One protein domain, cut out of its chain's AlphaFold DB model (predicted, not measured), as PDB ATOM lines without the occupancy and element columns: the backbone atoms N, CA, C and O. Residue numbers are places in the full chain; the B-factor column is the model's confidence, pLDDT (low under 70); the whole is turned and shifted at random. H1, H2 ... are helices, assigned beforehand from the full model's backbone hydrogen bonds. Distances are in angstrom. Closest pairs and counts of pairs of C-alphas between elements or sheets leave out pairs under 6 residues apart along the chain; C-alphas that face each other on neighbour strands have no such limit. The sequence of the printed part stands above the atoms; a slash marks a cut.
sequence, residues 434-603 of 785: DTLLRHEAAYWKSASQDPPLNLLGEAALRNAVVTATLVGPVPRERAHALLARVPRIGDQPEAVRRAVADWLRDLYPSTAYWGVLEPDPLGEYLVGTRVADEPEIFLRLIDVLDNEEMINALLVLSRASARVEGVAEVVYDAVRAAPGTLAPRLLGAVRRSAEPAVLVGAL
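What this domain is: This is residues 434 to 603 of the 785 residues of an uncharacterized protein of Streptomyces sp. V2 (UniProt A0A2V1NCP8). H2 runs through the core of an all-helical body: H1, H3 and H4 pack on H2 toward one end, and H7 with H8, H9 and H10 packed on it makes the other. Between these two groups, H5 packs on H2, H7 and H8. The 170 printed residues include ten named helices, H1 to H10 in order, and no named strand; the class is all helix, and the helix packing is mostly crossed, with 2 of 13 touching pairs at a shallow tilt. The whole is compact, with a radius of gyration of the C-alphas of 15.2 A and spans of 45 by 33 by 28 A.

How they stand to each other: Start at H7, residues 547 to 561, the longest helix. It touches H9, residues 579 to 592, with C-alphas 551 and 589 closest at 5.2 A. With H8, residues 567 to 577, H7 forms a helical hairpin at 39 degrees; C-alphas 561 and 567 are closest at 5.1 A. Look next at H10, residues 597 to 603, which touches H8 at a shallow tilt of 11 degrees, the same way, with C-alphas 572 and 602 closest at 5.3 A. H5, residues 520 to 533, is about perpendicular to H7 at 86 degrees and touches it with residues 524 to 528 alone; C-alphas 528 and 560 are closest at 4.8 A. The hub is H2, residues 458 to 471, touching six helices; it touches H7 with residues 470 to 471 alone, C-alphas 470 and 553 being closest at 5.0 A. H6, residues 536 to 539, only just touches H2, with 3 pairs of C-alphas within 8 A, the closest being 467 and 537 at 7.1 A. H4, residues 494 to 507, touches H2 through C-alphas 504 and 465, closest at 7.1 A, and H3, residues 476 to 483, through C-alphas 497 and 483, closest at 6.3 A. H1, residues 434 to 446, touches H2 with residues 441 to 445 alone; C-alphas 445 and 458 are closest at 6.8 A. Every O i to N i+4 pair is within hydrogen-bond range in H1, H2, H4, H5, H7, H8 and H10, against 2 of 4 in H3 and 7 of 10 in H9; H6 is too short for such a pair.

Where its parts are: Find C-alpha 547 at (-18.831, 21.972, 19.382); from there H7 runs 21.1 A. H2 spans 20.0 A, H9 19.9 A, H4 19.8 A, H5 19.7 A and H1 18.3 A. H1 begins at C-alpha 434, (-33.301, 40.362, 40.671), and H10 ends at C-alpha 603, (-30.103, 12.145, 26.788).

The domain as a whole: The C-alphas farthest apart, those of Asp 450 and Leu 603, are 45.1 A apart. The printed part has no cut; the links H1 to H2 and H4 to H5 are long. No printed residue has a pLDDT under 70.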
ATOM      1  N   ASP A 434     -32.376  39.485  41.413       92.75
ATOM      2  CA  ASP A 434     -33.301  40.362  40.671       92.75
ATOM      3  C   ASP A 434     -32.966  41.838  40.873       92.75
ATOM      4  O   ASP A 434     -33.008  42.637  39.937       92.75
ATOM      5  N   THR A 435     -32.631  42.215  42.110       92.81
ATOM      6  CA  THR A 435     -32.235  43.587  42.416       92.81
ATOM      7  C   THR A 435     -30.902  43.935  41.766       92.81
ATOM      8  O   THR A 435     -30.826  44.969  41.109       92.81
ATOM      9  N   LEU A 436     -29.893  43.064  41.837       95.38
ATOM     10  CA  LEU A 436     -28.616  43.305  41.156       95.38
ATOM     11  C   LEU A 436     -28.795  43.427  39.633       95.38
ATOM     12  O   LEU A 436     -28.330  44.401  39.050       95.38
ATOM     13  N   LEU A 437     -29.544  42.518  38.999       95.88
ATOM     14  CA  LEU A 437     -29.802  42.531  37.552       95.88
ATOM     15  C   LEU A 437     -30.640  43.730  37.085       95.88
ATOM     16  O   LEU A 437     -30.538  44.126  35.924       95.88
ATOM     17  N   ARG A 438     -31.445  44.338  37.964       94.50
ATOM     18  CA  ARG A 438     -32.161  45.592  37.677       94.50
ATOM     19  C   ARG A 438     -31.207  46.784  37.611       94.50
ATOM     20  O   ARG A 438     -31.314  47.591  36.690       94.50
ATOM     21  N   HIS A 439     -30.260  46.878  38.546       94.31
ATOM     22  CA  HIS A 439     -29.212  47.902  38.497       94.31
ATOM     23  C   HIS A 439     -28.243  47.664  37.332       94.31
ATOM     24  O   HIS A 439     -27.870  48.614  36.650       94.31
ATOM     25  N   GLU A 440     -27.911  46.407  37.041       96.19
ATOM     26  CA  GLU A 440     -27.074  46.047  35.896       96.19
ATOM     27  C   GLU A 440     -27.760  46.401  34.562       96.19
ATOM     28  O   GLU A 440     -27.129  46.959  33.672       96.19
ATOM     29  N   ALA A 441     -29.080  46.212  34.445       96.25
ATOM     30  CA  ALA A 441     -29.842  46.647  33.271       96.25
ATOM     31  C   ALA A 441     -29.954  48.175  33.128       96.25
ATOM     32  O   ALA A 441     -29.939  48.690  32.007       96.25
ATOM     33  N   ALA A 442     -30.009  48.914  34.241       94.69
ATOM     34  CA  ALA A 442     -29.894  50.370  34.211       94.69
ATOM     35  C   ALA A 442     -28.501  50.809  33.717       94.69
ATOM     36  O   ALA A 442     -28.405  51.709  32.881       94.69
ATOM     37  N   TYR A 443     -27.436  50.122  34.151       95.25
ATOM     38  CA  TYR A 443     -26.078  50.332  33.641       95.25
ATOM     39  C   TYR A 443     -25.972  50.015  32.140       95.25
ATOM     40  O   TYR A 443     -25.480  50.854  31.388       95.25
ATOM     41  N   TRP A 444     -26.533  48.896  31.665       97.25
ATOM     42  CA  TRP A 444     -26.606  48.566  30.233       97.25
ATOM     43  C   TRP A 444     -27.258  49.678  29.417       97.25
ATOM     44  O   TRP A 444     -26.713  50.077  28.389       97.25
ATOM     45  N   LYS A 445     -28.398  50.210  29.883       95.88
ATOM     46  CA  LYS A 445     -29.083  51.299  29.181       95.88
ATOM     47  C   LYS A 445     -28.303  52.613  29.258       95.88
ATOM     48  O   LYS A 445     -28.357  53.380  28.303       95.88
ATOM     49  N   SER A 446     -27.559  52.872  30.334       94.25
ATOM     50  CA  SER A 446     -26.656  54.030  30.439       94.25
ATOM     51  C   SER A 446     -25.455  53.917  29.490       94.25
ATOM     52  O   SER A 446     -25.092  54.896  28.848       94.25
ATOM     53  N   ALA A 447     -24.874  52.724  29.353       94.06
ATOM     54  CA  ALA A 447     -23.764  52.438  28.443       94.06
ATOM     55  C   ALA A 447     -24.187  52.362  26.961       94.06
ATOM     56  O   ALA A 447     -23.341  52.238  26.083       94.06
ATOM     57  N   SER A 448     -25.492  52.408  26.668       95.62
ATOM     58  CA  SER A 448     -26.053  52.310  25.317       95.62
ATOM     59  C   SER A 448     -26.757  53.606  24.867       95.62
ATOM     60  O   SER A 448     -27.720  53.539  24.100       95.62
ATOM     61  N   GLN A 449     -26.372  54.774  25.397       93.44
ATOM     62  CA  GLN A 449     -27.026  56.061  25.087       93.44
ATOM     63  C   GLN A 449     -26.572  56.694  23.764       93.44
ATOM     64  O   GLN A 449     -27.268  57.566  23.244       93.44
ATOM     65  N   ASP A 450     -25.464  56.229  23.189       91.94
ATOM     66  CA  ASP A 450     -24.961  56.730  21.912       91.94
ATOM     67  C   ASP A 450     -25.592  56.000  20.708       91.94
ATOM     68  O   ASP A 450     -25.884  54.798  20.771       91.94
ATOM     69  N   PRO A 451     -25.811  56.689  19.571       91.06
ATOM     70  CA  PRO A 451     -26.207  56.041  18.326       91.06
ATOM     71  C   PRO A 451     -25.151  55.031  17.835       91.06
ATOM     72  O   PRO A 451     -23.957  55.315  17.903       91.06
ATOM     73  N   PRO A 452     -25.557  53.873  17.277       93.69
ATOM     74  CA  PRO A 452     -26.933  53.472  16.974       93.69
ATOM     75  C   PRO A 452     -27.644  52.711  18.113       93.69
ATOM     76  O   PRO A 452     -28.760  52.232  17.920       93.69
ATOM     77  N   LEU A 453     -27.007  52.542  19.276       94.88
ATOM     78  CA  LEU A 453     -27.496  51.681  20.361       94.88
ATOM     79  C   LEU A 453     -28.639  52.305  21.167       94.88
ATOM     80  O   LEU A 453     -29.454  51.586  21.745       94.88
ATOM     81  N   ASN A 454     -28.747  53.632  21.158       93.38
ATOM     82  CA  ASN A 454     -29.795  54.381  21.850       93.38
ATOM     83  C   ASN A 454     -31.225  53.955  21.468       93.38
ATOM     84  O   ASN A 454     -32.108  53.942  22.333       93.38
ATOM     85  N   LEU A 455     -31.423  53.527  20.216       92.31
ATOM     86  CA  LEU A 455     -32.684  53.009  19.677       92.31
ATOM     87  C   LEU A 455     -33.054  51.602  20.186       92.31
ATOM     88  O   LEU A 455     -34.199  51.180  20.025       92.31
ATOM     89  N   LEU A 456     -32.125  50.861  20.800       94.88
ATOM     90  CA  LEU A 456     -32.398  49.519  21.315       94.88
ATOM     91  C   LEU A 456     -33.174  49.574  22.640       94.88
ATOM     92  O   LEU A 456     -32.828  50.298  23.582       94.88
ATOM     93  N   GLY A 457     -34.230  48.763  22.717       93.88
ATOM     94  CA  GLY A 457     -34.989  48.530  23.945       93.88
ATOM     95  C   GLY A 457     -34.256  47.599  24.916       93.88
ATOM     96  O   GLY A 457     -33.433  46.779  24.510       93.88
ATOM     97  N   GLU A 458     -34.602  47.680  26.202       94.69
ATOM     98  CA  GLU A 458     -33.958  46.914  27.282       94.69
ATOM     99  C   GLU A 458     -33.935  45.398  27.016       94.69
ATOM    100  O   GLU A 458     -32.918  44.747  27.243       94.69
ATOM    101  N   ALA A 459     -35.014  44.833  26.461       95.31
ATOM    102  CA  ALA A 459     -35.079  43.411  26.110       95.31
ATOM    103  C   ALA A 459     -34.051  43.000  25.036       95.31
ATOM    104  O   ALA A 459     -33.539  41.888  25.079       95.31
ATOM    105  N   ALA A 460     -33.719  43.884  24.090       96.50
ATOM    106  CA  ALA A 460     -32.720  43.601  23.060       96.50
ATOM    107  C   ALA A 460     -31.296  43.612  23.652       96.50
ATOM    108  O   ALA A 460     -30.517  42.691  23.408       96.50
ATOM    109  N   LEU A 461     -30.996  44.601  24.503       97.19
ATOM    110  CA  LEU A 461     -29.731  44.695  25.244       97.19
ATOM    111  C   LEU A 461     -29.542  43.497  26.190       97.19
ATOM    112  O   LEU A 461     -28.497  42.849  26.172       97.19
ATOM    113  N   ARG A 462     -30.581  43.139  26.961       97.56
ATOM    114  CA  ARG A 462     -30.576  41.970  27.855       97.56
ATOM    115  C   ARG A 462     -30.362  40.669  27.079       97.56
ATOM    116  O   ARG A 462     -29.572  39.841  27.521       97.56
ATOM    117  N   ASN A 463     -30.999  40.499  25.919       97.50
ATOM    118  CA  ASN A 463     -30.794  39.318  25.076       97.50
ATOM    119  C   ASN A 463     -29.351  39.214  24.556       97.50
ATOM    120  O   ASN A 463     -28.799  38.119  24.554       97.50
ATOM    121  N   ALA A 464     -28.712  40.329  24.187       96.94
ATOM    122  CA  ALA A 464     -27.301  40.332  23.797       96.94
ATOM    123  C   ALA A 464     -26.376  39.890  24.953       96.94
ATOM    124  O   ALA A 464     -25.518  39.030  24.754       96.94
ATOM    125  N   VAL A 465     -26.594  40.404  26.173       97.69
ATOM    126  CA  VAL A 465     -25.827  40.005  27.373       97.69
ATOM    127  C   VAL A 465     -26.067  38.536  27.743       97.69
ATOM    128  O   VAL A 465     -25.121  37.825  28.090       97.69
ATOM    129  N   VAL A 466     -27.310  38.052  27.631       98.06
ATOM    130  CA  VAL A 466     -27.660  36.636  27.837       98.06
ATOM    131  C   VAL A 466     -26.942  35.750  26.825       98.06
ATOM    132  O   VAL A 466     -26.344  34.761  27.230       98.06
ATOM    133  N   THR A 467     -26.926  36.105  25.536       96.69
ATOM    134  CA  THR A 467     -26.202  35.335  24.513       96.69
ATOM    135  C   THR A 467     -24.696  35.310  24.769       96.69
ATOM    136  O   THR A 467     -24.106  34.233  24.719       96.69
ATOM    137  N   ALA A 468     -24.079  36.449  25.097       95.56
ATOM    138  CA  ALA A 468     -22.656  36.503  25.438       95.56
ATOM    139  C   ALA A 468     -22.327  35.626  26.662       95.56
ATOM    140  O   ALA A 468     -21.363  34.868  26.645       95.56
ATOM    141  N   THR A 469     -23.175  35.663  27.694       96.38
ATOM    142  CA  THR A 469     -23.002  34.878  28.930       96.38
ATOM    143  C   THR A 469     -23.269  33.381  28.727       96.38
ATOM    144  O   THR A 469     -22.605  32.555  29.347       96.38
ATOM    145  N   LEU A 470     -24.212  33.021  27.851       95.94
ATOM    146  CA  LEU A 470     -24.566  31.640  27.515       95.94
ATOM    147  C   LEU A 470     -23.482  30.959  26.668       95.94
ATOM    148  O   LEU A 470     -23.075  29.846  26.985       95.94
ATOM    149  N   VAL A 471     -23.017  31.612  25.599       91.75
ATOM    150  CA  VAL A 471     -22.009  31.047  24.679       91.75
ATOM    151  C   VAL A 471     -20.597  31.144  25.264       91.75
ATOM    152  O   VAL A 471     -19.759  30.271  25.033       91.75
ATOM    153  N   GLY A 472     -20.340  32.183  26.059       86.94
ATOM    154  CA  GLY A 472     -19.040  32.477  26.644       86.94
ATOM    155  C   GLY A 472     -18.215  33.487  25.832       86.94
ATOM    156  O   GLY A 472     -18.728  34.150  24.922       86.94
ATOM    157  N   PRO A 473     -16.917  33.626  26.156       84.38
ATOM    158  CA  PRO A 473     -15.997  34.476  25.409       84.38
ATOM    159  C   PRO A 473     -15.751  33.919  24.000       84.38
ATOM    160  O   PRO A 473     -15.324  32.775  23.859       84.38
ATOM    161  N   VAL A 474     -15.969  34.733  22.963       84.75
ATOM    162  CA  VAL A 474     -15.802  34.333  21.549       84.75
ATOM    163  C   VAL A 474     -14.830  35.257  20.804       84.75
ATOM    164  O   VAL A 474     -14.669  36.419  21.194       84.75
ATOM    165  N   PRO A 475     -14.172  34.792  19.725       84.44
ATOM    166  CA  PRO A 475     -13.351  35.649  18.876       84.44
ATOM    167  C   PRO A 475     -14.216  36.571  17.992       84.44
ATOM    168  O   PRO A 475     -15.414  36.341  17.782       84.44
ATOM    169  N   ARG A 476     -13.606  37.640  17.467       86.50
ATOM    170  CA  ARG A 476     -14.308  38.745  16.787       86.50
ATOM    171  C   ARG A 476     -15.085  38.292  15.551       86.50
ATOM    172  O   ARG A 476     -16.154  38.818  15.252       86.50
ATOM    173  N   GLU A 477     -14.562  37.292  14.861       85.69
ATOM    174  CA  GLU A 477     -15.100  36.710  13.635       85.69
ATOM    175  C   GLU A 477     -16.414  35.951  13.896       85.69
ATOM    176  O   GLU A 477     -17.297  35.920  13.039       85.69
ATOM    177  N   ARG A 478     -16.571  35.371  15.096       89.38
ATOM    178  CA  ARG A 478     -17.773  34.633  15.526       89.38
ATOM    179  C   ARG A 478     -18.861  35.563  16.057       89.38
ATOM    180  O   ARG A 478     -20.044  35.340  15.801       89.38
ATOM    181  N   ALA A 479     -18.462  36.638  16.735       90.00
ATOM    182  CA  ALA A 479     -19.345  37.589  17.410       90.00
ATOM    183  C   ALA A 479     -20.544  38.058  16.560       90.00
ATOM    184  O   ALA A 479     -21.691  38.011  17.005       90.00
ATOM    185  N   HIS A 480     -20.309  38.478  15.313       87.00
ATOM    186  CA  HIS A 480     -21.380  38.977  14.441       87.00
ATOM    187  C   HIS A 480     -22.322  37.867  13.941       87.00
ATOM    188  O   HIS A 480     -23.516  38.121  13.774       87.00
ATOM    189  N   ALA A 481     -21.816  36.645  13.733       89.88
ATOM    190  CA  ALA A 481     -22.624  35.497  13.310       89.88
ATOM    191  C   ALA A 481     -23.586  35.038  14.418       89.88
ATOM    192  O   ALA A 481     -24.729  34.680  14.135       89.88
ATOM    193  N   LEU A 482     -23.149  35.117  15.678       94.12
ATOM    194  CA  LEU A 482     -23.979  34.838  16.850       94.12
ATOM    195  C   LEU A 482     -25.074  35.898  17.016       94.12
ATOM    196  O   LEU A 482     -26.255  35.556  17.063       94.12
ATOM    197  N   LEU A 483     -24.713  37.188  17.009       95.06
ATOM    198  CA  LEU A 483     -25.683  38.288  17.138       95.06
ATOM    199  C   LEU A 483     -26.733  38.308  16.014       95.06
ATOM    200  O   LEU A 483     -27.853  38.757  16.245       95.06
ATOM    201  N   ALA A 484     -26.421  37.779  14.826       95.44
ATOM    202  CA  ALA A 484     -27.384  37.619  13.734       95.44
ATOM    203  C   ALA A 484     -28.541  36.643  14.049       95.44
ATOM    204  O   ALA A 484     -29.561  36.676  13.364       95.44
ATOM    205  N   ARG A 485     -28.416  35.788  15.075       96.25
ATOM    206  CA  ARG A 485     -29.467  34.850  15.517       96.25
ATOM    207  C   ARG A 485     -30.258  35.317  16.741       96.25
ATOM    208  O   ARG A 485     -31.319  34.763  17.018       96.25
ATOM    209  N   VAL A 486     -29.772  36.327  17.460       96.00
ATOM    210  CA  VAL A 486     -30.342  36.764  18.744       96.00
ATOM    211  C   VAL A 486     -31.686  37.484  18.543       96.00
ATOM    212  O   VAL A 486     -31.730  38.469  17.800       96.00
ATOM    213  N   PRO A 487     -32.784  37.075  19.212       95.69
ATOM    214  CA  PRO A 487     -34.073  37.760  19.103       95.69
ATOM    215  C   PRO A 487     -33.971  39.263  19.419       95.69
ATOM    216  O   PRO A 487     -33.379  39.641  20.432       95.69
ATOM    217  N   ARG A 488     -34.576  40.110  18.567       94.62
ATOM    218  CA  ARG A 488     -34.545  41.598  18.575       94.62
ATOM    219  C   ARG A 488     -33.221  42.261  18.157       94.62
ATOM    220  O   ARG A 488     -33.209  43.475  17.948       94.62
ATOM    221  N   ILE A 489     -32.138  41.495  18.007       96.00
ATOM    222  CA  ILE A 489     -30.821  41.979  17.549       96.00
ATOM    223  C   ILE A 489     -30.497  41.479  16.134       96.00
ATOM    224  O   ILE A 489     -29.943  42.232  15.335       96.00
ATOM    225  N   GLY A 490     -30.873  40.242  15.799       93.38
ATOM    226  CA  GLY A 490     -30.600  39.627  14.500       93.38
ATOM    227  C   GLY A 490     -31.165  40.429  13.330       93.38
ATOM    228  O   GLY A 490     -30.456  40.665  12.354       93.38
ATOM    229  N   ASP A 491     -32.383  40.946  13.492       91.44
ATOM    230  CA  ASP A 491     -33.116  41.725  12.486       91.44
ATOM    231  C   ASP A 491     -32.579  43.161  12.294       91.44
ATOM    232  O   ASP A 491     -32.999  43.869  11.380       91.44
ATOM    233  N   GLN A 492     -31.646  43.612  13.143       95.44
ATOM    234  CA  GLN A 492     -31.061  44.953  13.051       95.44
ATOM    235  C   GLN A 492     -30.044  45.059  11.898       95.44
ATOM    236  O   GLN A 492     -29.416  44.061  11.530       95.44
ATOM    237  N   PRO A 493     -29.792  46.263  11.346       94.81
ATOM    238  CA  PRO A 493     -28.720  46.476  10.375       94.81
ATOM    239  C   PRO A 493     -27.355  46.019  10.904       94.81
ATOM    240  O   PRO A 493     -27.079  46.094  12.103       94.81
ATOM    241  N   GLU A 494     -26.457  45.600  10.008       93.19
ATOM    242  CA  GLU A 494     -25.156  45.049  10.413       93.19
ATOM    243  C   GLU A 494     -24.360  46.015  11.299       93.19
ATOM    244  O   GLU A 494     -23.827  45.590  12.319       93.19
ATOM    245  N   ALA A 495     -24.355  47.313  10.977       92.94
ATOM    246  CA  ALA A 495     -23.705  48.350  11.779       92.94
ATOM    247  C   ALA A 495     -24.184  48.373  13.246       92.94
ATOM    248  O   ALA A 495     -23.373  48.566  14.147       92.94
ATOM    249  N   VAL A 496     -25.472  48.103  13.496       95.38
ATOM    250  CA  VAL A 496     -26.026  47.994  14.855       95.38
ATOM    251  C   VAL A 496     -25.507  46.731  15.538       95.38
ATOM    252  O   VAL A 496     -25.046  46.805  16.671       95.38
ATOM    253  N   ARG A 497     -25.494  45.581  14.848       94.81
ATOM    254  CA  ARG A 497     -24.925  44.337  15.401       94.81
ATOM    255  C   ARG A 497     -23.426  44.465  15.697       94.81
ATOM    256  O   ARG A 497     -22.969  43.914  16.692       94.81
ATOM    257  N   ARG A 498     -22.667  45.217  14.885       93.25
ATOM    258  CA  ARG A 498     -21.256  45.535  15.173       93.25
ATOM    259  C   ARG A 498     -21.129  46.391  16.434       93.25
ATOM    260  O   ARG A 498     -20.400  46.003  17.339       93.25
ATOM    261  N   ALA A 499     -21.913  47.468  16.537       95.25
ATOM    262  CA  ALA A 499     -21.940  48.328  17.719       95.25
ATOM    263  C   ALA A 499     -22.346  47.568  18.999       95.25
ATOM    264  O   ALA A 499     -21.753  47.796  20.045       95.25
ATOM    265  N   VAL A 500     -23.295  46.624  18.925       96.38
ATOM    266  CA  VAL A 500     -23.666  45.751  20.058       96.38
ATOM    267  C   VAL A 500     -22.497  44.855  20.470       96.38
ATOM    268  O   VAL A 500     -22.294  44.621  21.657       96.38
ATOM    269  N   ALA A 501     -21.711  44.364  19.511       94.62
ATOM    270  CA  ALA A 501     -20.551  43.525  19.794       94.62
ATOM    271  C   ALA A 501     -19.401  44.315  20.450       94.62
ATOM    272  O   ALA A 501     -18.796  43.830  21.404       94.62
ATOM    273  N   ASP A 502     -19.138  45.537  19.975       94.31
ATOM    274  CA  ASP A 502     -18.184  46.461  20.600       94.31
ATOM    275  C   ASP A 502     -18.669  46.895  22.004       94.31
ATOM    276  O   ASP A 502     -17.895  46.881  22.953       94.31
ATOM    277  N   TRP A 503     -19.967  47.148  22.186       95.81
ATOM    278  CA  TRP A 503     -20.575  47.446  23.491       95.81
ATOM    279  C   TRP A 503     -20.472  46.283  24.492       95.81
ATOM    280  O   TRP A 503     -20.157  46.511  25.657       95.81
ATOM    281  N   LEU A 504     -20.654  45.030  24.059       95.25
ATOM    282  CA  LEU A 504     -20.440  43.849  24.912       95.25
ATOM    283  C   LEU A 504     -18.975  43.704  25.362       95.25
ATOM    284  O   LEU A 504     -18.732  43.326  26.509       95.25
ATOM    285  N   ARG A 505     -18.008  44.014  24.484       92.69
ATOM    286  CA  ARG A 505     -16.578  44.076  24.839       92.69
ATOM    287  C   ARG A 505     -16.323  45.123  25.916       92.69
ATOM    288  O   ARG A 505     -15.600  44.849  26.870       92.69
ATOM    289  N   ASP A 506     -16.887  46.311  25.730       92.44
ATOM    290  CA  ASP A 506     -16.604  47.470  26.572       92.44
ATOM    291  C   ASP A 506     -17.296  47.354  27.947       92.44
ATOM    292  O   ASP A 506     -16.728  47.780  28.950       92.44
ATOM    293  N   LEU A 507     -18.460  46.687  28.020       92.44
ATOM    294  CA  LEU A 507     -19.106  46.280  29.278       92.44
ATOM    295  C   LEU A 507     -18.304  45.224  30.052       92.44
ATOM    296  O   LEU A 507     -18.128  45.345  31.265       92.44
ATOM    297  N   TYR A 508     -17.859  44.164  29.368       90.12
ATOM    298  CA  TYR A 508     -17.192  43.017  29.988       90.12
ATOM    299  C   TYR A 508     -15.889  42.686  29.241       90.12
ATOM    300  O   TYR A 508     -15.884  41.827  28.354       90.12
ATOM    301  N   PRO A 509     -14.764  43.336  29.588       82.56
ATOM    302  CA  PRO A 509     -13.478  43.068  28.954       82.56
ATOM    303  C   PRO A 509     -12.992  41.627  29.170       82.56
ATOM    304  O   PRO A 509     -13.139  41.047  30.246       82.56
ATOM    305  N   SER A 510     -12.365  41.055  28.144       81.50
ATOM    306  CA  SER A 510     -11.875  39.671  28.102       81.50
ATOM    307  C   SER A 510     -10.600  39.589  27.258       81.50
ATOM    308  O   SER A 510     -10.266  40.539  26.553       81.50
ATOM    309  N   THR A 511      -9.890  38.456  27.296       71.44
ATOM    310  CA  THR A 511      -8.833  38.164  26.306       71.44
ATOM    311  C   THR A 511      -9.399  37.666  24.968       71.44
ATOM    312  O   THR A 511      -8.672  37.597  23.980       71.44
ATOM    313  N   ALA A 512     -10.696  37.338  24.924       81.62
ATOM    314  CA  ALA A 512     -11.471  37.176  23.693       81.62
ATOM    315  C   ALA A 512     -12.068  38.528  23.244       81.62
ATOM    316  O   ALA A 512     -11.751  39.570  23.813       81.62
ATOM    317  N   TYR A 513     -12.957  38.544  22.243       86.50
ATOM    318  CA  TYR A 513     -13.558  39.803  21.781       86.50
ATOM    319  C   TYR A 513     -14.586  40.382  22.760       86.50
ATOM    320  O   TYR A 513     -14.680  41.597  22.851       86.50
ATOM    321  N   TRP A 514     -15.302  39.550  23.523       90.12
ATOM    322  CA  TRP A 514     -16.116  39.979  24.669       90.12
ATOM    323  C   TRP A 514     -16.009  38.994  25.841       90.12
ATOM    324  O   TRP A 514     -15.565  37.852  25.677       90.12
ATOM    325  N   GLY A 515     -16.401  39.443  27.031       88.25
ATOM    326  CA  GLY A 515     -16.537  38.643  28.247       88.25
ATOM    327  C   GLY A 515     -17.968  38.167  28.506       88.25
ATOM    328  O   GLY A 515     -18.819  38.163  27.617       88.25
ATOM    329  N   VAL A 516     -18.219  37.753  29.746       92.31
ATOM    330  CA  VAL A 516     -19.522  37.276  30.237       92.31
ATOM    331  C   VAL A 516     -19.953  38.101  31.448       92.31
ATOM    332  O   VAL A 516     -19.110  38.733  32.088       92.31
ATOM    333  N   LEU A 517     -21.241  38.066  31.807       95.06
ATOM    334  CA  LEU A 517     -21.682  38.625  33.085       95.06
ATOM    335  C   LEU A 517     -21.152  37.767  34.245       95.06
ATOM    336  O   LEU A 517     -21.702  36.711  34.560       95.06
ATOM    337  N   GLU A 518     -20.098  38.251  34.895       92.38
ATOM    338  CA  GLU A 518     -19.549  37.673  36.120       92.38
ATOM    339  C   GLU A 518     -20.059  38.403  37.379       92.38
ATOM    340  O   GLU A 518     -20.362  39.597  37.321       92.38
ATOM    341  N   PRO A 519     -20.135  37.729  38.544       94.25
ATOM    342  CA  PRO A 519     -19.722  36.342  38.806       94.25
ATOM    343  C   PRO A 519     -20.717  35.292  38.282       94.25
ATOM    344  O   PRO A 519     -21.926  35.519  38.336       94.25
ATOM    345  N   ASP A 520     -20.223  34.111  37.867       93.25
ATOM    346  CA  ASP A 520     -21.028  33.064  37.202       93.25
ATOM    347  C   ASP A 520     -22.431  32.840  37.782       93.25
ATOM    348  O   ASP A 520     -23.362  32.772  36.992       93.25
ATOM    349  N   PRO A 521     -22.662  32.717  39.109       94.12
ATOM    350  CA  PRO A 521     -23.997  32.384  39.613       94.12
ATOM    351  C   PRO A 521     -25.044  33.482  39.379       94.12
ATOM    352  O   PRO A 521     -26.238  33.190  39.416       94.12
ATOM    353  N   LEU A 522     -24.615  34.727  39.132       96.31
ATOM    354  CA  LEU A 522     -25.486  35.824  38.706       96.31
ATOM    355  C   LEU A 522     -25.767  35.744  37.195       96.31
ATOM    356  O   LEU A 522     -26.917  35.886  36.782       96.31
ATOM    357  N   GLY A 523     -24.745  35.438  36.388       96.44
ATOM    358  CA  GLY A 523     -24.878  35.182  34.950       96.44
ATOM    359  C   GLY A 523     -25.749  33.958  34.632       96.44
ATOM    360  O   GLY A 523     -26.663  34.047  33.822       96.44
ATOM    361  N   GLU A 524     -25.547  32.843  35.338       95.94
ATOM    362  CA  GLU A 524     -26.371  31.624  35.296       95.94
ATOM    363  C   GLU A 524     -27.839  31.922  35.610       95.94
ATOM    364  O   GLU A 524     -28.732  31.401  34.948       95.94
ATOM    365  N   TYR A 525     -28.098  32.774  36.606       96.31
ATOM    366  CA  TYR A 525     -29.452  33.172  36.980       96.31
ATOM    367  C   TYR A 525     -30.105  34.060  35.909       96.31
ATOM    368  O   TYR A 525     -31.255  33.819  35.541       96.31
ATOM    369  N   LEU A 526     -29.370  35.030  35.349       97.56
ATOM    370  CA  LEU A 526     -29.827  35.845  34.215       97.56
ATOM    371  C   LEU A 526     -30.137  34.985  32.977       97.56
ATOM    372  O   LEU A 526     -31.175  35.168  32.342       97.56
ATOM    373  N   VAL A 527     -29.249  34.048  32.634       98.19
ATOM    374  CA  VAL A 527     -29.441  33.133  31.502       98.19
ATOM    375  C   VAL A 527     -30.643  32.228  31.749       98.19
ATOM    376  O   VAL A 527     -31.511  32.151  30.888       98.19
ATOM    377  N   GLY A 528     -30.748  31.600  32.923       97.38
ATOM    378  CA  GLY A 528     -31.872  30.723  33.259       97.38
ATOM    379  C   GLY A 528     -33.218  31.435  33.185       97.38
ATOM    380  O   GLY A 528     -34.113  30.986  32.477       97.38
ATOM    381  N   THR A 529     -33.344  32.577  33.867       96.94
ATOM    382  CA  THR A 529     -34.591  33.362  33.878       96.94
ATOM    383  C   THR A 529     -34.981  33.852  32.487       96.94
ATOM    384  O   THR A 529     -36.150  33.761  32.121       96.94
ATOM    385  N   ARG A 530     -34.024  34.324  31.671       97.31
ATOM    386  CA  ARG A 530     -34.339  34.802  30.318       97.31
ATOM    387  C   ARG A 530     -34.623  33.665  29.335       97.31
ATOM    388  O   ARG A 530     -35.511  33.826  28.511       97.31
ATOM    389  N   VAL A 531     -33.910  32.541  29.402       97.69
ATOM    390  CA  VAL A 531     -34.131  31.398  28.495       97.69
ATOM    391  C   VAL A 531     -35.439  30.668  28.818       97.69
ATOM    392  O   VAL A 531     -36.094  30.199  27.896       97.69
ATOM    393  N   ALA A 532     -35.865  30.624  30.086       96.94
ATOM    394  CA  ALA A 532     -37.184  30.106  30.455       96.94
ATOM    395  C   ALA A 532     -38.341  30.998  29.946       96.94
ATOM    396  O   ALA A 532     -39.360  30.473  29.508       96.94
ATOM    397  N   ASP A 533     -38.180  32.328  29.968       96.62
ATOM    398  CA  ASP A 533     -39.169  33.291  29.438       96.62
ATOM    399  C   ASP A 533     -39.142  33.401  27.898       96.62
ATOM    400  O   ASP A 533     -40.172  33.596  27.256       96.62
ATOM    401  N   GLU A 534     -37.966  33.260  27.281       96.94
ATOM    402  CA  GLU A 534     -37.775  33.332  25.832       96.94
ATOM    403  C   GLU A 534     -36.819  32.231  25.316       96.94
ATOM    404  O   GLU A 534     -35.639  32.495  25.043       96.94
ATOM    405  N   PRO A 535     -37.330  30.999  25.107       97.19
ATOM    406  CA  PRO A 535     -36.542  29.851  24.638       97.19
ATOM    407  C   PRO A 535     -35.812  30.094  23.310       97.19
ATOM    408  O   PRO A 535     -34.707  29.592  23.092       97.19
ATOM    409  N   GLU A 536     -36.389  30.935  22.447       96.12
ATOM    410  CA  GLU A 536     -35.844  31.358  21.149       96.12
ATOM    411  C   GLU A 536     -34.406  31.899  21.215       96.12
ATOM    412  O   GLU A 536     -33.686  31.828  20.218       96.12
ATOM    413  N   ILE A 537     -33.960  32.418  22.367       96.44
ATOM    414  CA  ILE A 537     -32.572  32.865  22.555       96.44
ATOM    415  C   ILE A 537     -31.593  31.693  22.432       96.44
ATOM    416  O   ILE A 537     -30.528  31.862  21.845       96.44
ATOM    417  N   PHE A 538     -31.941  30.516  22.960       97.38
ATOM    418  CA  PHE A 538     -31.124  29.311  22.827       97.38
ATOM    419  C   PHE A 538     -31.425  28.571  21.521       97.38
ATOM    420  O   PHE A 538     -30.497  28.236  20.785       97.38
ATOM    421  N   LEU A 539     -32.709  28.373  21.190       96.44
ATOM    422  CA  LEU A 539     -33.121  27.560  20.039       96.44
ATOM    423  C   LEU A 539     -32.527  28.069  18.713       96.44
ATOM    424  O   LEU A 539     -32.011  27.279  17.924       96.44
ATOM    425  N   ARG A 540     -32.488  29.392  18.492       95.69
ATOM    426  CA  ARG A 540     -31.920  29.994  17.267       95.69
ATOM    427  C   ARG A 540     -30.399  29.892  17.150       95.69
ATOM    428  O   ARG A 540     -29.862  30.139  16.068       95.69
ATOM    429  N   LEU A 541     -29.700  29.581  18.241       95.56
ATOM    430  CA  LEU A 541     -28.246  29.433  18.249       95.56
ATOM    431  C   LEU A 541     -27.807  28.016  17.850       95.56
ATOM    432  O   LEU A 541     -26.678  27.866  17.388       95.56
ATOM    433  N   ILE A 542     -28.676  27.002  17.968       95.38
ATOM    434  CA  ILE A 542     -28.317  25.579  17.809       95.38
ATOM    435  C   ILE A 542     -27.576  25.286  16.495       95.38
ATOM    436  O   ILE A 542     -26.568  24.582  16.514       95.38
ATOM    437  N   ASP A 543     -28.022  25.874  15.385       90.44
ATOM    438  CA  ASP A 543     -27.438  25.664  14.051       90.44
ATOM    439  C   ASP A 543     -26.180  26.506  13.766       90.44
ATOM    440  O   ASP A 543     -25.582  26.393  12.695       90.44
ATOM    441  N   VAL A 544     -25.792  27.398  14.684       93.50
ATOM    442  CA  VAL A 544     -24.637  28.300  14.524       93.50
ATOM    443  C   VAL A 544     -23.514  27.986  15.505       93.50
ATOM    444  O   VAL A 544     -22.357  28.180  15.129       93.50
ATOM    445  N   LEU A 545     -23.817  27.502  16.716       94.75
ATOM    446  CA  LEU A 545     -22.790  27.163  17.705       94.75
ATOM    447  C   LEU A 545     -21.909  26.000  17.229       94.75
ATOM    448  O   LEU A 545     -22.393  24.974  16.739       94.75
ATOM    449  N   ASP A 546     -20.600  26.139  17.424       91.94
ATOM    450  CA  ASP A 546     -19.665  25.037  17.209       91.94
ATOM    451  C   ASP A 546     -19.776  23.952  18.310       91.94
ATOM    452  O   ASP A 546     -20.769  23.849  19.038       91.94
ATOM    453  N   ASN A 547     -18.811  23.033  18.375       91.06
ATOM    454  CA  ASN A 547     -18.831  21.972  19.382       91.06
ATOM    455  C   ASN A 547     -18.596  22.504  20.806       91.06
ATOM    456  O   ASN A 547     -19.303  22.109  21.729       91.06
ATOM    457  N   GLU A 548     -17.626  23.399  20.981       87.50
ATOM    458  CA  GLU A 548     -17.204  23.918  22.282       87.50
ATOM    459  C   GLU A 548     -18.131  25.034  22.768       87.50
ATOM    460  O   GLU A 548     -18.561  25.013  23.919       87.50
ATOM    461  N   GLU A 549     -18.530  25.945  21.876       92.25
ATOM    462  CA  GLU A 549     -19.549  26.970  22.135       92.25
ATOM    463  C   GLU A 549     -20.863  26.343  22.644       92.25
ATOM    464  O   GLU A 549     -21.440  26.804  23.631       92.25
ATOM    465  N   MET A 550     -21.323  25.247  22.024       95.38
ATOM    466  CA  MET A 550     -22.538  24.547  22.459       95.38
ATOM    467  C   MET A 550     -22.334  23.737  23.748       95.38
ATOM    468  O   MET A 550     -23.229  23.718  24.591       95.38
ATOM    469  N   ILE A 551     -21.180  23.088  23.953       92.12
ATOM    470  CA  ILE A 551     -20.888  22.425  25.238       92.12
ATOM    471  C   ILE A 551     -20.897  23.453  26.378       92.12
ATOM    472  O   ILE A 551     -21.480  23.184  27.430       92.12
ATOM    473  N   ASN A 552     -20.326  24.642  26.172       90.81
ATOM    474  CA  ASN A 552     -20.364  25.729  27.150       90.81
ATOM    475  C   ASN A 552     -21.800  26.208  27.418       90.81
ATOM    476  O   ASN A 552     -22.195  26.280  28.583       90.81
ATOM    477  N   ALA A 553     -22.613  26.418  26.377       95.94
ATOM    478  CA  ALA A 553     -24.026  26.769  26.522       95.94
ATOM    479  C   ALA A 553     -24.815  25.724  27.335       95.94
ATOM    480  O   ALA A 553     -25.521  26.071  28.284       95.94
ATOM    481  N   LEU A 554     -24.635  24.434  27.036       96.12
ATOM    482  CA  LEU A 554     -25.249  23.332  27.781       96.12
ATOM    483  C   LEU A 554     -24.777  23.283  29.246       96.12
ATOM    484  O   LEU A 554     -25.587  23.038  30.141       96.12
ATOM    485  N   LEU A 555     -23.499  23.565  29.522       92.88
ATOM    486  CA  LEU A 555     -22.977  23.666  30.889       92.88
ATOM    487  C   LEU A 555     -23.592  24.842  31.664       92.88
ATOM    488  O   LEU A 555     -23.892  24.682  32.847       92.88
ATOM    489  N   VAL A 556     -23.810  25.998  31.027       95.06
ATOM    490  CA  VAL A 556     -24.486  27.145  31.656       95.06
ATOM    491  C   VAL A 556     -25.957  26.820  31.936       95.06
ATOM    492  O   VAL A 556     -26.407  27.024  33.063       95.06
ATOM    493  N   LEU A 557     -26.688  26.239  30.977       96.50
ATOM    494  CA  LEU A 557     -28.095  25.843  31.153       96.50
ATOM    495  C   LEU A 557     -28.269  24.768  32.240       96.50
ATOM    496  O   LEU A 557     -29.155  24.882  33.085       96.50
ATOM    497  N   SER A 558     -27.372  23.777  32.288       94.19
ATOM    498  CA  SER A 558     -27.294  22.768  33.356       94.19
ATOM    499  C   SER A 558     -27.200  23.420  34.741       94.19
ATOM    500  O   SER A 558     -27.992  23.094  35.620       94.19
ATOM    501  N   ARG A 559     -26.322  24.411  34.927       92.25
ATOM    502  CA  ARG A 559     -26.160  25.129  36.209       92.25
ATOM    503  C   ARG A 559     -27.329  26.071  36.516       92.25
ATOM    504  O   ARG A 559     -27.705  26.243  37.673       92.25
ATOM    505  N   ALA A 560     -27.914  26.685  35.488       94.69
ATOM    506  CA  ALA A 560     -29.078  27.553  35.619       94.69
ATOM    507  C   ALA A 560     -30.328  26.774  36.068       94.69
ATOM    508  O   ALA A 560     -31.038  27.215  36.974       94.69
ATOM    509  N   SER A 561     -30.548  25.576  35.514       94.56
ATOM    510  CA  SER A 561     -31.684  24.703  35.856       94.56
ATOM    511  C   SER A 561     -31.717  24.240  37.319       94.56
ATOM    512  O   SER A 561     -32.785  23.934  37.840       94.56
ATOM    513  N   ALA A 562     -30.580  24.261  38.025       87.44
ATOM    514  CA  ALA A 562     -30.521  23.959  39.455       87.44
ATOM    515  C   ALA A 562     -31.114  25.075  40.344       87.44
ATOM    516  O   ALA A 562     -31.249  24.895  41.559       87.44
ATOM    517  N   ARG A 563     -31.431  26.246  39.766       85.62
ATOM    518  CA  ARG A 563     -31.982  27.417  40.476       85.62
ATOM    519  C   ARG A 563     -33.219  28.039  39.825       85.62
ATOM    520  O   ARG A 563     -33.906  28.797  40.503       85.62
ATOM    521  N   VAL A 564     -33.472  27.773  38.543       92.19
ATOM    522  CA  VAL A 564     -34.566  28.373  37.770       92.19
ATOM    523  C   VAL A 564     -35.399  27.274  37.112       92.19
ATOM    524  O   VAL A 564     -34.879  26.462  36.347       92.19
ATOM    525  N   GLU A 565     -36.694  27.263  37.418       93.19
ATOM    526  CA  GLU A 565     -37.675  26.344  36.831       93.19
ATOM    527  C   GLU A 565     -37.877  26.627  35.327       93.19
ATOM    528  O   GLU A 565     -37.566  27.709  34.831       93.19
ATOM    529  N   GLY A 566     -38.353  25.635  34.567       94.88
ATOM    530  CA  GLY A 566     -38.579  25.748  33.116       94.88
ATOM    531  C   GLY A 566     -37.331  25.604  32.231       94.88
ATOM    532  O   GLY A 566     -37.449  25.142  31.101       94.88
ATOM    533  N   VAL A 567     -36.121  25.884  32.735       96.88
ATOM    534  CA  VAL A 567     -34.868  25.745  31.952       96.88
ATOM    535  C   VAL A 567     -34.649  24.311  31.447       96.88
ATOM    536  O   VAL A 567     -34.140  24.122  30.346       96.88
ATOM    537  N   ALA A 568     -35.046  23.299  32.229       96.50
ATOM    538  CA  ALA A 568     -34.931  21.894  31.835       96.50
ATOM    539  C   ALA A 568     -35.788  21.564  30.600       96.50
ATOM    540  O   ALA A 568     -35.276  20.967  29.655       96.50
ATOM    541  N   GLU A 569     -37.039  22.033  30.562       97.19
ATOM    542  CA  GLU A 569     -37.943  21.819  29.424       97.19
ATOM    543  C   GLU A 569     -37.392  22.455  28.143       97.19
ATOM    544  O   GLU A 569     -37.397  21.818  27.096       97.19
ATOM    545  N   VAL A 570     -36.789  23.647  28.230       97.62
ATOM    546  CA  VAL A 570     -36.136  24.285  27.071       97.62
ATOM    547  C   VAL A 570     -34.975  23.443  26.524       97.62
ATOM    548  O   VAL A 570     -34.774  23.390  25.312       97.62
ATOM    549  N   VAL A 571     -34.219  22.750  27.385       97.62
ATOM    550  CA  VAL A 571     -33.167  21.817  26.942       97.62
ATOM    551  C   VAL A 571     -33.777  20.568  26.293       97.62
ATOM    552  O   VAL A 571     -33.246  20.091  25.289       97.62
ATOM    553  N   TYR A 572     -34.890  20.050  26.815       97.81
ATOM    554  CA  TYR A 572     -35.574  18.881  26.250       97.81
ATOM    555  C   TYR A 572     -36.224  19.195  24.895       97.81
ATOM    556  O   TYR A 572     -36.052  18.437  23.941       97.81
ATOM    557  N   ASP A 573     -36.874  20.349  24.756       97.00
ATOM    558  CA  ASP A 573     -37.466  20.801  23.493       97.00
ATOM    559  C   ASP A 573     -36.403  21.137  22.441       97.00
ATOM    560  O   ASP A 573     -36.563  20.794  21.268       97.00
ATOM    561  N   ALA A 574     -35.265  21.709  22.850       97.19
ATOM    562  CA  ALA A 574     -34.107  21.865  21.972       97.19
ATOM    563  C   ALA A 574     -33.624  20.510  21.426       97.19
ATOM    564  O   ALA A 574     -33.347  20.383  20.231       97.19
ATOM    565  N   VAL A 575     -33.558  19.483  22.280       97.25
ATOM    566  CA  VAL A 575     -33.199  18.113  21.884       97.25
ATOM    567  C   VAL A 575     -34.221  17.496  20.935       97.25
ATOM    568  O   VAL A 575     -33.804  16.858  19.973       97.25
ATOM    569  N   ARG A 576     -35.522  17.718  21.141       96.56
ATOM    570  CA  ARG A 576     -36.574  17.290  20.200       96.56
ATOM    571  C   ARG A 576     -36.440  17.972  18.839       96.56
ATOM    572  O   ARG A 576     -36.612  17.320  17.814       96.56
ATOM    573  N   ALA A 577     -36.086  19.257  18.821       95.69
ATOM    574  CA  ALA A 577     -35.890  20.021  17.592       95.69
ATOM    575  C   ALA A 577     -34.616  19.624  16.818       95.69
ATOM    576  O   ALA A 577     -34.628  19.610  15.587       95.69
ATOM    577  N   ALA A 578     -33.517  19.302  17.513       95.88
ATOM    578  CA  ALA A 578     -32.203  19.083  16.899       95.88
ATOM    579  C   ALA A 578     -31.396  17.914  17.521       95.88
ATOM    580  O   ALA A 578     -30.238  18.099  17.930       95.88
ATOM    581  N   PRO A 579     -31.941  16.681  17.563       95.12
ATOM    582  CA  PRO A 579     -31.349  15.571  18.321       95.12
ATOM    583  C   PRO A 579     -29.966  15.170  17.794       95.12
ATOM    584  O   PRO A 579     -29.036  14.950  18.573       95.12
ATOM    585  N   GLY A 580     -29.788  15.150  16.466       92.31
ATOM    586  CA  GLY A 580     -28.508  14.830  15.818       92.31
ATOM    587  C   GLY A 580     -27.394  15.849  16.086       92.31
ATOM    588  O   GLY A 580     -26.217  15.486  16.069       92.31
ATOM    589  N   THR A 581     -27.750  17.103  16.374       93.81
ATOM    590  CA  THR A 581     -26.795  18.161  16.734       93.81
ATOM    591  C   THR A 581     -26.445  18.092  18.219       93.81
ATOM    592  O   THR A 581     -25.268  18.193  18.582       93.81
ATOM    593  N   LEU A 582     -27.448  17.906  19.083       95.81
ATOM    594  CA  LEU A 582     -27.285  18.043  20.530       95.81
ATOM    595  C   LEU A 582     -26.790  16.776  21.232       95.81
ATOM    596  O   LEU A 582     -25.946  16.897  22.116       95.81
ATOM    597  N   ALA A 583     -27.214  15.569  20.840       93.38
ATOM    598  CA  ALA A 583     -26.864  14.347  21.578       93.38
ATOM    599  C   ALA A 583     -25.339  14.096  21.731       93.38
ATOM    600  O   ALA A 583     -24.898  13.815  22.849       93.38
ATOM    601  N   PRO A 584     -24.484  14.280  20.697       91.56
ATOM    602  CA  PRO A 584     -23.034  14.129  20.864       91.56
ATOM    603  C   PRO A 584     -22.422  15.183  21.799       91.56
ATOM    604  O   PRO A 584     -21.454  14.911  22.508       91.56
ATOM    605  N   ARG A 585     -22.997  16.391  21.811       93.88
ATOM    606  CA  ARG A 585     -22.526  17.530  22.608       93.88
ATOM    607  C   ARG A 585     -22.992  17.433  24.063       93.88
ATOM    608  O   ARG A 585     -22.235  17.789  24.961       93.88
ATOM    609  N   LEU A 586     -24.168  16.855  24.312       93.19
ATOM    610  CA  LEU A 586     -24.642  16.483  25.646       93.19
ATOM    611  C   LEU A 586     -23.691  15.492  26.329       93.19
ATOM    612  O   LEU A 586     -23.337  15.714  27.483       93.19
ATOM    613  N   LEU A 587     -23.188  14.467  25.625       88.25
ATOM    614  CA  LEU A 587     -22.154  13.571  26.177       88.25
ATOM    615  C   LEU A 587     -20.877  14.331  26.581       88.25
ATOM    616  O   LEU A 587     -20.308  14.065  27.644       88.25
ATOM    617  N   GLY A 588     -20.447  15.304  25.770       86.75
ATOM    618  CA  GLY A 588     -19.331  16.199  26.097       86.75
ATOM    619  C   GLY A 588     -19.603  17.071  27.330       86.75
ATOM    620  O   GLY A 588     -18.764  17.158  28.228       86.75
ATOM    621  N   ALA A 589     -20.797  17.659  27.423       89.50
ATOM    622  CA  ALA A 589     -21.210  18.480  28.557       89.50
ATOM    623  C   ALA A 589     -21.356  17.664  29.856       89.50
ATOM    624  O   ALA A 589     -20.912  18.118  30.909       89.50
ATOM    625  N   VAL A 590     -21.883  16.433  29.808       87.88
ATOM    626  CA  VAL A 590     -21.992  15.548  30.986       87.88
ATOM    627  C   VAL A 590     -20.617  15.218  31.579       87.88
ATOM    628  O   VAL A 590     -20.481  15.211  32.799       87.88
ATOM    629  N   ARG A 591     -19.577  15.011  30.756       80.44
ATOM    630  CA  ARG A 591     -18.194  14.764  31.234       80.44
ATOM    631  C   ARG A 591     -17.611  15.939  32.031       80.44
ATOM    632  O   ARG A 591     -16.825  15.721  32.956       80.44
ATOM    633  N   ARG A 592     -18.004  17.168  31.677       81.19
ATOM    634  CA  ARG A 592     -17.507  18.430  32.259       81.19
ATOM    635  C   ARG A 592     -18.434  19.029  33.332       81.19
ATOM    636  O   ARG A 592     -18.023  19.954  34.030       81.19
ATOM    637  N   SER A 593     -19.671  18.545  33.479       82.94
ATOM    638  CA  SER A 593     -20.635  19.086  34.449       82.94
ATOM    639  C   SER A 593     -20.480  18.466  35.838       82.94
ATOM    640  O   SER A 593     -20.392  17.250  35.993       82.94
ATOM    641  N   ALA A 594     -20.522  19.315  36.866       74.62
ATOM    642  CA  ALA A 594     -20.679  18.893  38.259       74.62
ATOM    643  C   ALA A 594     -22.146  18.569  38.616       74.62
ATOM    644  O   ALA A 594     -22.398  17.893  39.610       74.62
ATOM    645  N   GLU A 595     -23.106  19.040  37.811       80.44
ATOM    646  CA  GLU A 595     -24.553  18.944  38.053       80.44
ATOM    647  C   GLU A 595     -25.263  18.393  36.792       80.44
ATOM    648  O   GLU A 595     -26.067  19.081  36.160       80.44
ATOM    649  N   PRO A 596     -24.948  17.156  36.352       87.19
ATOM    650  CA  PRO A 596     -25.321  16.664  35.023       87.19
ATOM    651  C   PRO A 596     -26.803  16.282  34.864       87.19
ATOM    652  O   PRO A 596     -27.178  15.852  33.782       87.19
ATOM    653  N   ALA A 597     -27.648  16.418  35.893       89.88
ATOM    654  CA  ALA A 597     -29.000  15.845  35.932       89.88
ATOM    655  C   ALA A 597     -29.871  16.202  34.711       89.88
ATOM    656  O   ALA A 597     -30.379  15.303  34.048       89.88
ATOM    657  N   VAL A 598     -29.977  17.487  34.352       94.31
ATOM    658  CA  VAL A 598     -30.746  17.923  33.167       94.31
ATOM    659  C   VAL A 598     -30.097  17.469  31.857       94.31
ATOM    660  O   VAL A 598     -30.795  17.147  30.904       94.31
ATOM    661  N   LEU A 599     -28.768  17.362  31.798       94.00
ATOM    662  CA  LEU A 599     -28.069  16.867  30.607       94.00
ATOM    663  C   LEU A 599     -28.287  15.357  30.405       94.00
ATOM    664  O   LEU A 599     -28.395  14.900  29.270       94.00
ATOM    665  N   VAL A 600     -28.373  14.592  31.498       92.81
ATOM    666  CA  VAL A 600     -28.705  13.160  31.479       92.81
ATOM    667  C   VAL A 600     -30.176  12.957  31.125       92.81
ATOM    668  O   VAL A 600     -30.450  12.181  30.220       92.81
ATOM    669  N   GLY A 601     -31.103  13.712  31.725       94.81
ATOM    670  CA  GLY A 601     -32.524  13.675  31.351       94.81
ATOM    671  C   GLY A 601     -32.755  14.015  29.873       94.81
ATOM    672  O   GLY A 601     -33.544  13.368  29.192       94.81
ATOM    673  N   ALA A 602     -31.981  14.956  29.324       96.19
ATOM    674  CA  ALA A 602     -32.023  15.299  27.905       96.19
ATOM    675  C   ALA A 602     -31.530  14.149  27.006       96.19
ATOM    676  O   ALA A 602     -32.069  13.930  25.924       96.19
ATOM    677  N   LEU A 603     -30.537  13.376  27.456       94.38
ATOM    678  CA  LEU A 603     -30.103  12.145  26.788       94.38
ATOM    679  C   LEU A 603     -31.116  10.997  26.961       94.38
ATOM    680  O   LEU A 603     -31.243  10.164  26.062       94.38
TER     681      LEU A 603